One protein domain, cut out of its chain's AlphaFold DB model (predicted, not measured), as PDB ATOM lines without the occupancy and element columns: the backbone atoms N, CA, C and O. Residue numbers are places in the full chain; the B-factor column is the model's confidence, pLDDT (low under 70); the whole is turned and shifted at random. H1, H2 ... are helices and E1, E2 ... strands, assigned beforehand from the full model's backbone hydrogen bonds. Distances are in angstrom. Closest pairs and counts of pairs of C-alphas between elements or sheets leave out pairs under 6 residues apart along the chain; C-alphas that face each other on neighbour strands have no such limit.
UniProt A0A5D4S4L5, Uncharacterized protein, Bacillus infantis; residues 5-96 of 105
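Overview. This is residues 5 to 96 of the 105 residues of an uncharacterized protein of Bacillus infantis (UniProt A0A5D4S4L5). Picture a wall of four strands with two helices, H1 and H2, side by side over one face and running along the strands; the other face has no named helix on it. The third helix, H3, folds back along H2 as a helical hairpin and is not on the sheet. The printed part has 92 residues, with E1 H1 E2 E3 E4 H2 H3 in order along the chain; the mixed sheet has the order E1, E4, E3, E2, and the class is mixed, helices and strands. The whole is compact, with a radius of gyration of the C-alphas of 12.0 A and spans of 33 by 29 by 21 A.

Along the chain. Find C-alpha 5 at (163.485, 136.762, 109.773), where E1, residues 5 to 7, begins. The other strands are E4, residues 56 to 59, E3, residues 47 to 51 and 13.3 A long, and E2, residues 29 to 34 and 13.8 A long. H1, residues 12 to 26, runs 19.6 A from C-alpha 12 at (150.869, 130.331, 118.602). H2, residues 69 to 80, measures 16.4 A, and H3, residues 85 to 94, runs 14.3 A to C-alpha 94 at (138.782, 145.451, 118.986).

Arrangement. Start at the sheet, where E1 and E4 are parallel neighbours, with N 7 and O 58 at 2.8 A. E2, E3 and E4 form a meander, each strand the antiparallel neighbour of the one before; look for N 57 and O 49 at 2.8 A between E4 and E3, and N 48 and O 33 at 2.8 A between E3 and E2. E1, H1 and E2 make a split strand-helix-strand unit, two strands running the same way with E4 and E3 between them, and its crossover is right-handed. H1 is on the sheet at a height of 8.3 A, over E4, at 3 degrees to it on the local plane. H2 is on the same face at a height of 10.6 A, over E3, at 5 degrees to it on the local plane. The sheet and the helices H1 and H2 on one face of it make two layers; H1 and H2 touch, closest at the C-alphas of Ser 12 and Gly 70, 5.6 A, and run the same way at a shallow tilt of 11 degrees. H2 and H3 touch, closest at the C-alphas of Val 79 and Lys 85, 5.8 A, and run opposite ways at a tilt of 35.5 degrees, only just steep. Every O i to N i+4 pair is within hydrogen-bond range in H2 and H3, and 9 of 11 are in H1.

Size, cuts and confidence. The C-alphas of Asp 53 and Val 67, the two farthest apart, are 35.4 A apart. The printed part has no cut. The link from E2 to E3, residues 35 to 46, is long. Look for low confidence, under 70, at residues 41 to 43 and 63 to 69; the mean pLDDT of the printed part is 86.0.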
ATOM      1  N   VAL A   5     163.563 137.997 108.993       90.75
ATOM      2  CA  VAL A   5     163.485 136.762 109.773       90.75
ATOM      3  C   VAL A   5     162.043 136.274 109.763       90.75
ATOM      4  O   VAL A   5     161.169 136.892 110.371       90.75
ATOM      5  N   LYS A   6     161.794 135.137 109.104       91.50
ATOM      6  CA  LYS A   6     160.484 134.475 109.098       91.50
ATOM      7  C   LYS A   6     160.422 133.394 110.178       91.50
ATOM      8  O   LYS A   6     161.216 132.455 110.179       91.50
ATOM      9  N   ILE A   7     159.465 133.525 111.093       87.94
ATOM     10  CA  ILE A   7     159.181 132.560 112.159       87.94
ATOM     11  C   ILE A   7     158.016 131.676 111.713       87.94
ATOM     12  O   ILE A   7     156.857 132.098 111.693       87.94
ATOM     13  N   THR A   8     158.334 130.423 111.389       81.69
ATOM     14  CA  THR A   8     157.368 129.389 111.000       81.69
ATOM     15  C   THR A   8     157.439 128.244 112.004       81.69
ATOM     16  O   THR A   8     158.466 127.584 112.143       81.69
ATOM     17  N   VAL A   9     156.350 128.038 112.739       82.94
ATOM     18  CA  VAL A   9     156.207 127.028 113.795       82.94
ATOM     19  C   VAL A   9     154.771 126.515 113.803       82.94
ATOM     20  O   VAL A   9     153.902 127.130 113.213       82.94
ATOM     21  N   ASN A  10     154.479 125.429 114.511       82.00
ATOM     22  CA  ASN A  10     153.183 124.758 114.358       82.00
ATOM     23  C   ASN A  10     152.080 125.258 115.316       82.00
ATOM     24  O   ASN A  10     150.984 124.699 115.320       82.00
ATOM     25  N   ASN A  11     152.351 126.247 116.182       83.69
ATOM     26  CA  ASN A  11     151.365 126.800 117.119       83.69
ATOM     27  C   ASN A  11     151.727 128.215 117.618       83.69
ATOM     28  O   ASN A  11     152.895 128.610 117.624       83.69
ATOM     29  N   SER A  12     150.726 128.946 118.122       85.25
ATOM     30  CA  SER A  12     150.869 130.331 118.602       85.25
ATOM     31  C   SER A  12     151.805 130.497 119.803       85.25
ATOM     32  O   SER A  12     152.419 131.551 119.964       85.25
ATOM     33  N   SER A  13     151.920 129.481 120.661       88.19
ATOM     34  CA  SER A  13     152.740 129.575 121.875       88.19
ATOM     35  C   SER A  13     154.223 129.507 121.549       88.19
ATOM     36  O   SER A  13     155.010 130.281 122.087       88.19
ATOM     37  N   ASP A  14     154.607 128.614 120.643       90.25
ATOM     38  CA  ASP A  14     155.978 128.541 120.156       90.25
ATOM     39  C   ASP A  14     156.309 129.753 119.285       90.25
ATOM     40  O   ASP A  14     157.421 130.267 119.379       90.25
ATOM     41  N   ALA A  15     155.334 130.290 118.539       89.56
ATOM     42  CA  ALA A  15     155.534 131.504 117.747       89.56
ATOM     43  C   ALA A  15     155.897 132.680 118.658       89.56
ATOM     44  O   ALA A  15     156.909 133.346 118.436       89.56
ATOM     45  N   ALA A  16     155.141 132.869 119.745       90.69
ATOM     46  CA  ALA A  16     155.435 133.895 120.737       90.69
ATOM     47  C   ALA A  16     156.777 133.684 121.435       90.69
ATOM     48  O   ALA A  16     157.551 134.632 121.533       90.69
ATOM     49  N   LYS A  17     157.106 132.461 121.871       92.00
ATOM     50  CA  LYS A  17     158.407 132.188 122.506       92.00
ATOM     51  C   LYS A  17     159.577 132.530 121.585       92.00
ATOM     52  O   LYS A  17     160.554 133.132 122.028       92.00
ATOM     53  N   VAL A  18     159.496 132.125 120.317       92.56
ATOM     54  CA  VAL A  18     160.557 132.375 119.337       92.56
ATOM     55  C   VAL A  18     160.652 133.870 119.040       92.56
ATOM     56  O   VAL A  18     161.746 134.422 119.127       92.56
ATOM     57  N   ALA A  19     159.526 134.545 118.793       93.38
ATOM     58  CA  ALA A  19     159.497 135.989 118.559       93.38
ATOM     59  C   ALA A  19     160.085 136.772 119.742       93.38
ATOM     60  O   ALA A  19     160.983 137.585 119.554       93.38
ATOM     61  N   GLN A  20     159.675 136.462 120.973       92.56
ATOM     62  CA  GLN A  20     160.205 137.094 122.186       92.56
ATOM     63  C   GLN A  20     161.711 136.886 122.356       92.56
ATOM     64  O   GLN A  20     162.421 137.806 122.758       92.56
ATOM     65  N   ARG A  21     162.223 135.698 122.018       92.00
ATOM     66  CA  ARG A  21     163.665 135.441 122.044       92.00
ATOM     67  C   ARG A  21     164.401 136.338 121.052       92.00
ATOM     68  O   ARG A  21     165.423 136.915 121.417       92.00
ATOM     69  N   TYR A  22     163.891 136.470 119.831       91.31
ATOM     70  CA  TYR A  22     164.519 137.321 118.821       91.31
ATOM     71  C   TYR A  22     164.381 138.808 119.134       91.31
ATOM     72  O   TYR A  22     165.337 139.537 118.904       91.31
ATOM     73  N   LEU A  23     163.268 139.252 119.729       91.69
ATOM     74  CA  LEU A  23     163.054 140.654 120.105       91.69
ATOM     75  C   LEU A  23     164.189 141.221 120.965       91.69
ATOM     76  O   LEU A  23     164.581 142.365 120.774       91.69
ATOM     77  N   SER A  24     164.792 140.399 121.832       86.50
ATOM     78  CA  SER A  24     165.934 140.813 122.663       86.50
ATOM     79  C   SER A  24     167.167 141.286 121.877       86.50
ATOM     80  O   SER A  24     167.977 142.039 122.412       86.50
ATOM     81  N   VAL A  25     167.312 140.857 120.620       90.19
ATOM     82  CA  VAL A  25     168.423 141.219 119.723       90.19
ATOM     83  C   VAL A  25     167.953 141.918 118.445       90.19
ATOM     84  O   VAL A  25     168.781 142.344 117.650       90.19
ATOM     85  N   PHE A  26     166.638 142.029 118.239       91.88
ATOM     86  CA  PHE A  26     166.028 142.595 117.035       91.88
ATOM     87  C   PHE A  26     166.099 144.125 117.000       91.88
ATOM     88  O   PHE A  26     165.934 144.724 115.944       91.88
ATOM     89  N   GLY A  27     166.369 144.760 118.140       90.81
ATOM     90  CA  GLY A  27     166.365 146.212 118.261       90.81
ATOM     91  C   GLY A  27     164.964 146.777 118.484       90.81
ATOM     92  O   GLY A  27     163.988 146.052 118.668       90.81
ATOM     93  N   GLU A  28     164.895 148.102 118.520       93.06
ATOM     94  CA  GLU A  28     163.672 148.852 118.793       93.06
ATOM     95  C   GLU A  28     162.675 148.714 117.641       93.06
ATOM     96  O   GLU A  28     162.992 149.060 116.498       93.06
ATOM     97  N   VAL A  29     161.483 148.197 117.948       94.50
ATOM     98  CA  VAL A  29     160.381 148.046 116.993       94.50
ATOM     99  C   VAL A  29     159.688 149.392 116.829       94.50
ATOM    100  O   VAL A  29     159.153 149.930 117.789       94.50
ATOM    101  N   VAL A  30     159.668 149.909 115.601       94.94
ATOM    102  CA  VAL A  30     159.066 151.214 115.265       94.94
ATOM    103  C   VAL A  30     157.792 151.076 114.437       94.94
ATOM    104  O   VAL A  30     157.036 152.033 114.289       94.94
ATOM    105  N   LYS A  31     157.535 149.892 113.871       95.06
ATOM    106  CA  LYS A  31     156.324 149.626 113.093       95.06
ATOM    107  C   LYS A  31     155.823 148.206 113.310       95.06
ATOM    108  O   LYS A  31     156.608 147.256 113.317       95.06
ATOM    109  N   VAL A  32     154.506 148.067 113.421       94.88
ATOM    110  CA  VAL A  32     153.806 146.790 113.545       94.88
ATOM    111  C   VAL A  32     152.659 146.727 112.556       94.88
ATOM    112  O   VAL A  32     151.813 147.615 112.520       94.88
ATOM    113  N   GLU A  33     152.593 145.641 111.797       93.94
ATOM    114  CA  GLU A  33     151.521 145.390 110.839       93.94
ATOM    115  C   GLU A  33     150.916 144.020 111.123       93.94
ATOM    116  O   GLU A  33     151.624 143.015 111.127       93.94
ATOM    117  N   MET A  34     149.611 143.977 111.371       91.00
ATOM    118  CA  MET A  34     148.847 142.744 111.507       91.00
ATOM    119  C   MET A  34     147.858 142.631 110.350       91.00
ATOM    120  O   MET A  34     147.031 143.523 110.147       91.00
ATOM    121  N   GLN A  35     147.931 141.519 109.622       89.06
ATOM    122  CA  GLN A  35     146.969 141.177 108.579       89.06
ATOM    123  C   GLN A  35     145.610 140.797 109.181       89.06
ATOM    124  O   GLN A  35     145.534 140.333 110.318       89.06
ATOM    125  N   ASP A  36     144.540 140.968 108.400       86.56
ATOM    126  CA  ASP A  36     143.185 140.561 108.785       86.56
ATOM    127  C   ASP A  36     143.134 139.048 109.012       86.56
ATOM    128  O   ASP A  36     143.180 138.273 108.055       86.56
ATOM    129  N   TYR A  37     143.039 138.625 110.275       78.00
ATOM    130  CA  TYR A  37     143.102 137.206 110.624       78.00
ATOM    131  C   TYR A  37     141.952 136.380 110.027       78.00
ATOM    132  O   TYR A  37     142.082 135.161 109.929       78.00
ATOM    133  N   GLU A  38     140.836 137.010 109.638       78.94
ATOM    134  CA  GLU A  38     139.697 136.325 109.014       78.94
ATOM    135  C   GLU A  38     139.920 136.058 107.524       78.94
ATOM    136  O   GLU A  38     139.302 135.160 106.953       78.94
ATOM    137  N   LYS A  39     140.802 136.835 106.888       78.31
ATOM    138  CA  LYS A  39     141.134 136.734 105.457       78.31
ATOM    139  C   LYS A  39     142.555 136.237 105.206       78.31
ATOM    140  O   LYS A  39     142.980 136.145 104.059       78.31
ATOM    141  N   TYR A  40     143.279 135.963 106.280       73.88
ATOM    142  CA  TYR A  40     144.674 135.580 106.268       73.88
ATOM    143  C   TYR A  40     144.874 134.184 105.659       73.88
ATOM    144  O   TYR A  40     144.231 133.215 106.069       73.88
ATOM    145  N   ASP A  41     145.800 134.089 104.704       69.88
ATOM    146  CA  ASP A  41     146.282 132.823 104.150       69.88
ATOM    147  C   ASP A  41     147.346 132.231 105.079       69.88
ATOM    148  O   ASP A  41     148.394 132.838 105.289       69.88
ATOM    149  N   SER A  42     147.099 131.032 105.617       66.44
ATOM    150  CA  SER A  42     148.013 130.353 106.543       66.44
ATOM    151  C   SER A  42     149.429 130.136 106.009       66.44
ATOM    152  O   SER A  42     150.337 129.936 106.823       66.44
ATOM    153  N   ASP A  43     149.622 130.187 104.689       66.94
ATOM    154  CA  ASP A  43     150.932 130.055 104.047       66.94
ATOM    155  C   ASP A  43     151.783 131.347 104.130       66.94
ATOM    156  O   ASP A  43     153.005 131.315 103.910       66.94
ATOM    157  N   ASP A  44     151.183 132.478 104.521       72.50
ATOM    158  CA  ASP A  44     151.870 133.759 104.688       72.50
ATOM    159  C   ASP A  44     152.324 134.015 106.150       72.50
ATOM    160  O   ASP A  44     152.809 133.108 106.835       72.50
ATOM    161  N   HIS A  45     152.299 135.257 106.633       78.06
ATOM    162  CA  HIS A  45     152.597 135.648 108.008       78.06
ATOM    163  C   HIS A  45     151.499 136.582 108.511       78.06
ATOM    164  O   HIS A  45     151.020 137.438 107.775       78.06
ATOM    165  N   LEU A  46     151.096 136.448 109.773       86.56
ATOM    166  CA  LEU A  46     150.019 137.279 110.314       86.56
ATOM    167  C   LEU A  46     150.535 138.638 110.792       86.56
ATOM    168  O   LEU A  46     149.836 139.640 110.675       86.56
ATOM    169  N   LEU A  47     151.738 138.660 111.367       92.12
ATOM    170  CA  LEU A  47     152.313 139.819 112.041       92.12
ATOM    171  C   LEU A  47     153.686 140.151 111.462       92.12
ATOM    172  O   LEU A  47     154.535 139.269 111.341       92.12
ATOM    173  N   THR A  48     153.918 141.431 111.210       95.25
ATOM    174  CA  THR A  48     155.214 142.001 110.839       95.25
ATOM    175  C   THR A  48     155.629 143.021 111.880       95.25
ATOM    176  O   THR A  48     154.894 143.966 112.150       95.25
ATOM    177  N   LEU A  49     156.824 142.850 112.438       95.75
ATOM    178  CA  LEU A  49     157.498 143.850 113.262       95.75
ATOM    179  C   LEU A  49     158.664 144.412 112.453       95.75
ATOM    180  O   LEU A  49     159.458 143.635 111.925       95.75
ATOM    181  N   THR A  50     158.775 145.733 112.357       95.88
ATOM    182  CA  THR A  50     159.904 146.401 111.699       95.88
ATOM    183  C   THR A  50     160.677 147.215 112.724       95.88
ATOM    184  O   THR A  50     160.076 147.993 113.471       95.88
ATOM    185  N   ASN A  51     161.995 147.031 112.774       94.75
ATOM    186  CA  ASN A  51     162.860 147.813 113.650       94.75
ATOM    187  C   ASN A  51     163.273 149.148 112.999       94.75
ATOM    188  O   ASN A  51     163.031 149.385 111.812       94.75
ATOM    189  N   LYS A  52     163.919 150.027 113.770       92.62
ATOM    190  CA  LYS A  52     164.431 151.324 113.281       92.62
ATOM    191  C   LYS A  52     165.423 151.224 112.110       92.62
ATOM    192  O   LYS A  52     165.546 152.166 111.334       92.62
ATOM    193  N   ASP A  53     166.120 150.096 111.991       92.50
ATOM    194  CA  ASP A  53     167.124 149.841 110.953       92.50
ATOM    195  C   ASP A  53     166.486 149.283 109.659       92.50
ATOM    196  O   ASP A  53     167.154 149.127 108.633       92.50
ATOM    197  N   GLY A  54     165.170 149.035 109.683       92.88
ATOM    198  CA  GLY A  54     164.384 148.513 108.567       92.88
ATOM    199  C   GLY A  54     164.370 146.986 108.459       92.88
ATOM    200  O   GLY A  54     163.850 146.462 107.471       92.88
ATOM    201  N   ASP A  55     164.921 146.270 109.442       95.44
ATOM    202  CA  ASP A  55     164.825 144.814 109.530       95.44
ATOM    203  C   ASP A  55     163.409 144.391 109.899       95.44
ATOM    204  O   ASP A  55     162.687 145.098 110.606       95.44
ATOM    205  N   LYS A  56     163.020 143.203 109.436       95.81
ATOM    206  CA  LYS A  56     161.666 142.672 109.590       95.81
ATOM    207  C   LYS A  56     161.658 141.331 110.304       95.81
ATOM    208  O   LYS A  56     162.432 140.432 109.978       95.81
ATOM    209  N   MET A  57     160.725 141.178 111.235       95.50
ATOM    210  CA  MET A  57     160.376 139.909 111.859       95.50
ATOM    211  C   MET A  57     158.949 139.554 111.459       95.50
ATOM    212  O   MET A  57     158.008 140.261 111.820       95.50
ATOM    213  N   LEU A  58     158.804 138.456 110.722       94.19
ATOM    214  CA  LEU A  58     157.521 137.949 110.250       94.19
ATOM    215  C   LEU A  58     157.089 136.779 111.133       94.19
ATOM    216  O   LEU A  58     157.817 135.792 111.256       94.19
ATOM    217  N   VAL A  59     155.909 136.867 111.741       90.94
ATOM    218  CA  VAL A  59     155.391 135.866 112.683       90.94
ATOM    219  C   VAL A  59     154.076 135.286 112.169       90.94
ATOM    220  O   VAL A  59     153.097 136.000 111.952       90.94
ATOM    221  N   ASN A  60     154.046 133.965 111.993       86.69
ATOM    222  CA  ASN A  60     152.854 133.203 111.613       86.69
ATOM    223  C   ASN A  60     152.283 132.439 112.839       86.69
ATOM    224  O   ASN A  60     152.901 132.373 113.902       86.69
ATOM    225  N   TYR A  61     151.087 131.869 112.694       78.94
ATOM    226  CA  TYR A  61     150.379 130.982 113.617       78.94
ATOM    227  C   TYR A  61     149.898 131.652 114.901       78.94
ATOM    228  O   TYR A  61     149.533 130.975 115.859       78.94
ATOM    229  N   LEU A  62     149.794 132.982 114.908       78.06
ATOM    230  CA  LEU A  62     149.207 133.759 116.007       78.06
ATOM    231  C   LEU A  62     147.670 133.724 116.033       78.06
ATOM    232  O   LEU A  62     147.066 134.313 116.922       78.06
ATOM    233  N   THR A  63     147.034 132.994 115.116       67.00
ATOM    234  CA  THR A  63     145.580 132.756 115.085       67.00
ATOM    235  C   THR A  63     145.168 131.417 115.711       67.00
ATOM    236  O   THR A  63     143.981 131.186 115.937       67.00
ATOM    237  N   SER A  64     146.112 130.509 116.013       56.97
ATOM    238  CA  SER A  64     145.768 129.144 116.433       56.97
ATOM    239  C   SER A  64     145.119 129.119 117.826       56.97
ATOM    240  O   SER A  64     145.737 129.548 118.810       56.97
ATOM    241  N   GLY A  65     143.909 128.558 117.904       52.69
ATOM    242  CA  GLY A  65     143.087 128.490 119.115       52.69
ATOM    243  C   GLY A  65     142.005 129.567 119.115       52.69
ATOM    244  O   GLY A  65     142.151 130.592 119.785       52.69
ATOM    245  N   TYR A  66     140.927 129.317 118.359       43.69
ATOM    246  CA  TYR A  66     139.702 130.118 118.401       43.69
ATOM    247  C   TYR A  66     139.247 130.212 119.871       43.69
ATOM    248  O   TYR A  66     139.131 129.193 120.550       43.69
ATOM    249  N   VAL A  67     139.028 131.440 120.352       49.75
ATOM    250  CA  VAL A  67     138.657 131.826 121.733       49.75
ATOM    251  C   VAL A  67     139.786 131.940 122.790       49.75
ATOM    252  O   VAL A  67     139.495 131.947 123.983       49.75
ATOM    253  N   GLY A  68     141.069 132.143 122.436       57.09
ATOM    254  CA  GLY A  68     141.946 132.840 123.408       57.09
ATOM    255  C   GLY A  68     143.463 132.796 123.241       57.09
ATOM    256  O   GLY A  68     144.128 133.785 123.545       57.09
ATOM    257  N   HIS A  69     144.055 131.692 122.781       64.06
ATOM    258  CA  HIS A  69     145.519 131.552 122.845       64.06
ATOM    259  C   HIS A  69     146.260 132.413 121.818       64.06
ATOM    260  O   HIS A  69     147.290 132.992 122.155       64.06
ATOM    261  N   GLY A  70     145.724 132.531 120.602       74.75
ATOM    262  CA  GLY A  70     146.286 133.376 119.548       74.75
ATOM    263  C   GLY A  70     146.394 134.853 119.956       74.75
ATOM    264  O   GLY A  70     147.512 135.354 120.097       74.75
ATOM    265  N   PRO A  71     145.266 135.518 120.277       83.19
ATOM    266  CA  PRO A  71     145.267 136.910 120.725       83.19
ATOM    267  C   PRO A  71     146.143 137.152 121.959       83.19
ATOM    268  O   PRO A  71     146.887 138.126 122.005       83.19
ATOM    269  N   ASN A  72     146.138 136.244 122.942       88.00
ATOM    270  CA  ASN A  72     146.989 136.380 124.130       88.00
ATOM    271  C   ASN A  72     148.486 136.309 123.799       88.00
ATOM    272  O   ASN A  72     149.291 137.017 124.403       88.00
ATOM    273  N   ASN A  73     148.876 135.454 122.856       90.12
ATOM    274  CA  ASN A  73     150.263 135.326 122.425       90.12
ATOM    275  C   ASN A  73     150.699 136.513 121.554       90.12
ATOM    276  O   ASN A  73     151.813 136.998 121.733       90.12
ATOM    277  N   LEU A  74     149.808 137.055 120.720       90.38
ATOM    278  CA  LEU A  74     150.032 138.328 120.032       90.38
ATOM    279  C   LEU A  74     150.265 139.472 121.031       90.38
ATOM    280  O   LEU A  74     151.285 140.150 120.951       90.38
ATOM    281  N   LYS A  75     149.382 139.635 122.028       91.56
ATOM    282  CA  LYS A  75     149.526 140.663 123.075       91.56
ATOM    283  C   LYS A  75     150.879 140.566 123.784       91.56
ATOM    284  O   LYS A  75     151.559 141.570 123.964       91.56
ATOM    285  N   LYS A  76     151.313 139.349 124.133       92.50
ATOM    286  CA  LYS A  76     152.634 139.111 124.742       92.50
ATOM    287  C   LYS A  76     153.792 139.557 123.853       92.50
ATOM    288  O   LYS A  76     154.745 140.119 124.380       92.50
ATOM    289  N   ILE A  77     153.726 139.306 122.545       93.38
ATOM    290  CA  ILE A  77     154.759 139.751 121.600       93.38
ATOM    291  C   ILE A  77     154.822 141.278 121.577       93.38
ATOM    292  O   ILE A  77     155.906 141.828 121.725       93.38
ATOM    293  N   LEU A  78     153.678 141.958 121.455       94.00
ATOM    294  CA  LEU A  78     153.632 143.423 121.385       94.00
ATOM    295  C   LEU A  78     154.124 144.077 122.680       94.00
ATOM    296  O   LEU A  78     154.930 145.000 122.632       94.00
ATOM    297  N   VAL A  79     153.734 143.549 123.843       94.00
ATOM    298  CA  VAL A  79     154.268 144.028 125.129       94.00
ATOM    299  C   VAL A  79     155.781 143.799 125.220       94.00
ATOM    300  O   VAL A  79     156.510 144.671 125.684       94.00
ATOM    301  N   SER A  80     156.287 142.657 124.743       93.38
ATOM    302  CA  SER A  80     157.734 142.403 124.670       93.38
ATOM    303  C   SER A  80     158.462 143.284 123.652       93.38
ATOM    304  O   SER A  80     159.662 143.484 123.798       93.38
ATOM    305  N   ALA A  81     157.757 143.801 122.645       92.50
ATOM    306  CA  ALA A  81     158.288 144.740 121.665       92.50
ATOM    307  C   ALA A  81     158.310 146.195 122.174       92.50
ATOM    308  O   ALA A  81     158.854 147.052 121.488       92.50
ATOM    309  N   GLY A  82     157.764 146.466 123.367       92.38
ATOM    310  CA  GLY A  82     157.795 147.783 124.014       92.38
ATOM    311  C   GLY A  82     156.447 148.501 124.083       92.38
ATOM    312  O   GLY A  82     156.352 149.533 124.741       92.38
ATOM    313  N   TYR A  83     155.388 147.955 123.476       91.88
ATOM    314  CA  TYR A  83     154.070 148.590 123.481       91.88
ATOM    315  C   TYR A  83     153.386 148.492 124.851       91.88
ATOM    316  O   TYR A  83     153.409 147.453 125.519       91.88
ATOM    317  N   GLU A  84     152.719 149.573 125.260       92.88
ATOM    318  CA  GLU A  84     151.993 149.629 126.529       92.88
ATOM    319  C   GLU A  84     150.874 148.585 126.586       92.88
ATOM    320  O   GLU A  84     150.037 148.477 125.686       92.88
ATOM    321  N   LYS A  85     150.822 147.845 127.698       92.69
ATOM    322  CA  LYS A  85     149.882 146.737 127.884       92.69
ATOM    323  C   LYS A  85     148.425 147.149 127.663       92.69
ATOM    324  O   LYS A  85     147.708 146.432 126.982       92.69
ATOM    325  N   GLU A  86     147.988 148.277 128.215       91.19
ATOM    326  CA  GLU A  86     146.591 148.727 128.111       91.19
ATOM    327  C   GLU A  86     146.189 149.021 126.660       91.19
ATOM    328  O   GLU A  86     145.157 148.533 126.199       91.19
ATOM    329  N   LYS A  87     147.057 149.704 125.904       90.62
ATOM    330  CA  LYS A  87     146.854 149.968 124.470       90.62
ATOM    331  C   LYS A  87     146.826 148.680 123.653       90.62
ATOM    332  O   LYS A  87     145.995 148.529 122.765       90.62
ATOM    333  N   VAL A  88     147.709 147.733 123.967       91.25
ATOM    334  CA  VAL A  88     147.756 146.417 123.315       91.25
ATOM    335  C   VAL A  88     146.482 145.608 123.580       91.25
ATOM    336  O   VAL A  88     145.961 144.967 122.667       91.25
ATOM    337  N   GLU A  89     145.969 145.627 124.813       89.88
ATOM    338  CA  GLU A  89     144.718 144.953 125.172       89.88
ATOM    339  C   GLU A  89     143.539 145.508 124.368       89.88
ATOM    340  O   GLU A  89     142.786 144.723 123.788       89.88
ATOM    341  N   GLU A  90     143.407 146.832 124.289       88.81
ATOM    342  CA  GLU A  90     142.359 147.499 123.510       88.81
ATOM    343  C   GLU A  90     142.495 147.205 122.011       88.81
ATOM    344  O   GLU A  90     141.540 146.761 121.371       88.81
ATOM    345  N   LEU A  91     143.697 147.387 121.457       89.38
ATOM    346  CA  LEU A  91     143.963 147.220 120.033       89.38
ATOM    347  C   LEU A  91     143.628 145.808 119.555       89.38
ATOM    348  O   LEU A  91     142.868 145.644 118.603       89.38
ATOM    349  N   VAL A  92     144.169 144.789 120.228       88.56
ATOM    350  CA  VAL A  92     144.010 143.388 119.815       88.56
ATOM    351  C   VAL A  92     142.589 142.879 120.059       88.56
ATOM    352  O   VAL A  92     142.137 141.980 119.358       88.56
ATOM    353  N   SER A  93     141.872 143.417 121.050       85.25
ATOM    354  CA  SER A  93     140.510 142.952 121.352       85.25
ATOM    355  C   SER A  93     139.454 143.556 120.422       85.25
ATOM    356  O   SER A  93     138.388 142.964 120.270       85.25
ATOM    357  N   ASN A  94     139.743 144.703 119.800       84.75
ATOM    358  CA  ASN A  94     138.782 145.451 118.986       84.75
ATOM    359  C   ASN A  94     139.062 145.405 117.477       84.75
ATOM    360  O   ASN A  94     138.260 145.927 116.705       84.75
ATOM    361  N   ASN A  95     140.184 144.824 117.043       85.38
ATOM    362  CA  ASN A  95     140.603 144.866 115.644       85.38
ATOM    363  C   ASN A  95     141.053 143.496 115.138       85.38
ATOM    364  O   ASN A  95     141.837 142.805 115.786       85.38
ATOM    365  N   ASN A  96     140.632 143.164 113.917       85.62
ATOM    366  CA  ASN A  96     141.083 141.959 113.217       85.62
ATOM    367  C   ASN A  96     142.395 142.180 112.445       85.62
ATOM    368  O   ASN A  96     143.051 141.212 112.072       85.62
TER     369      ASN A  96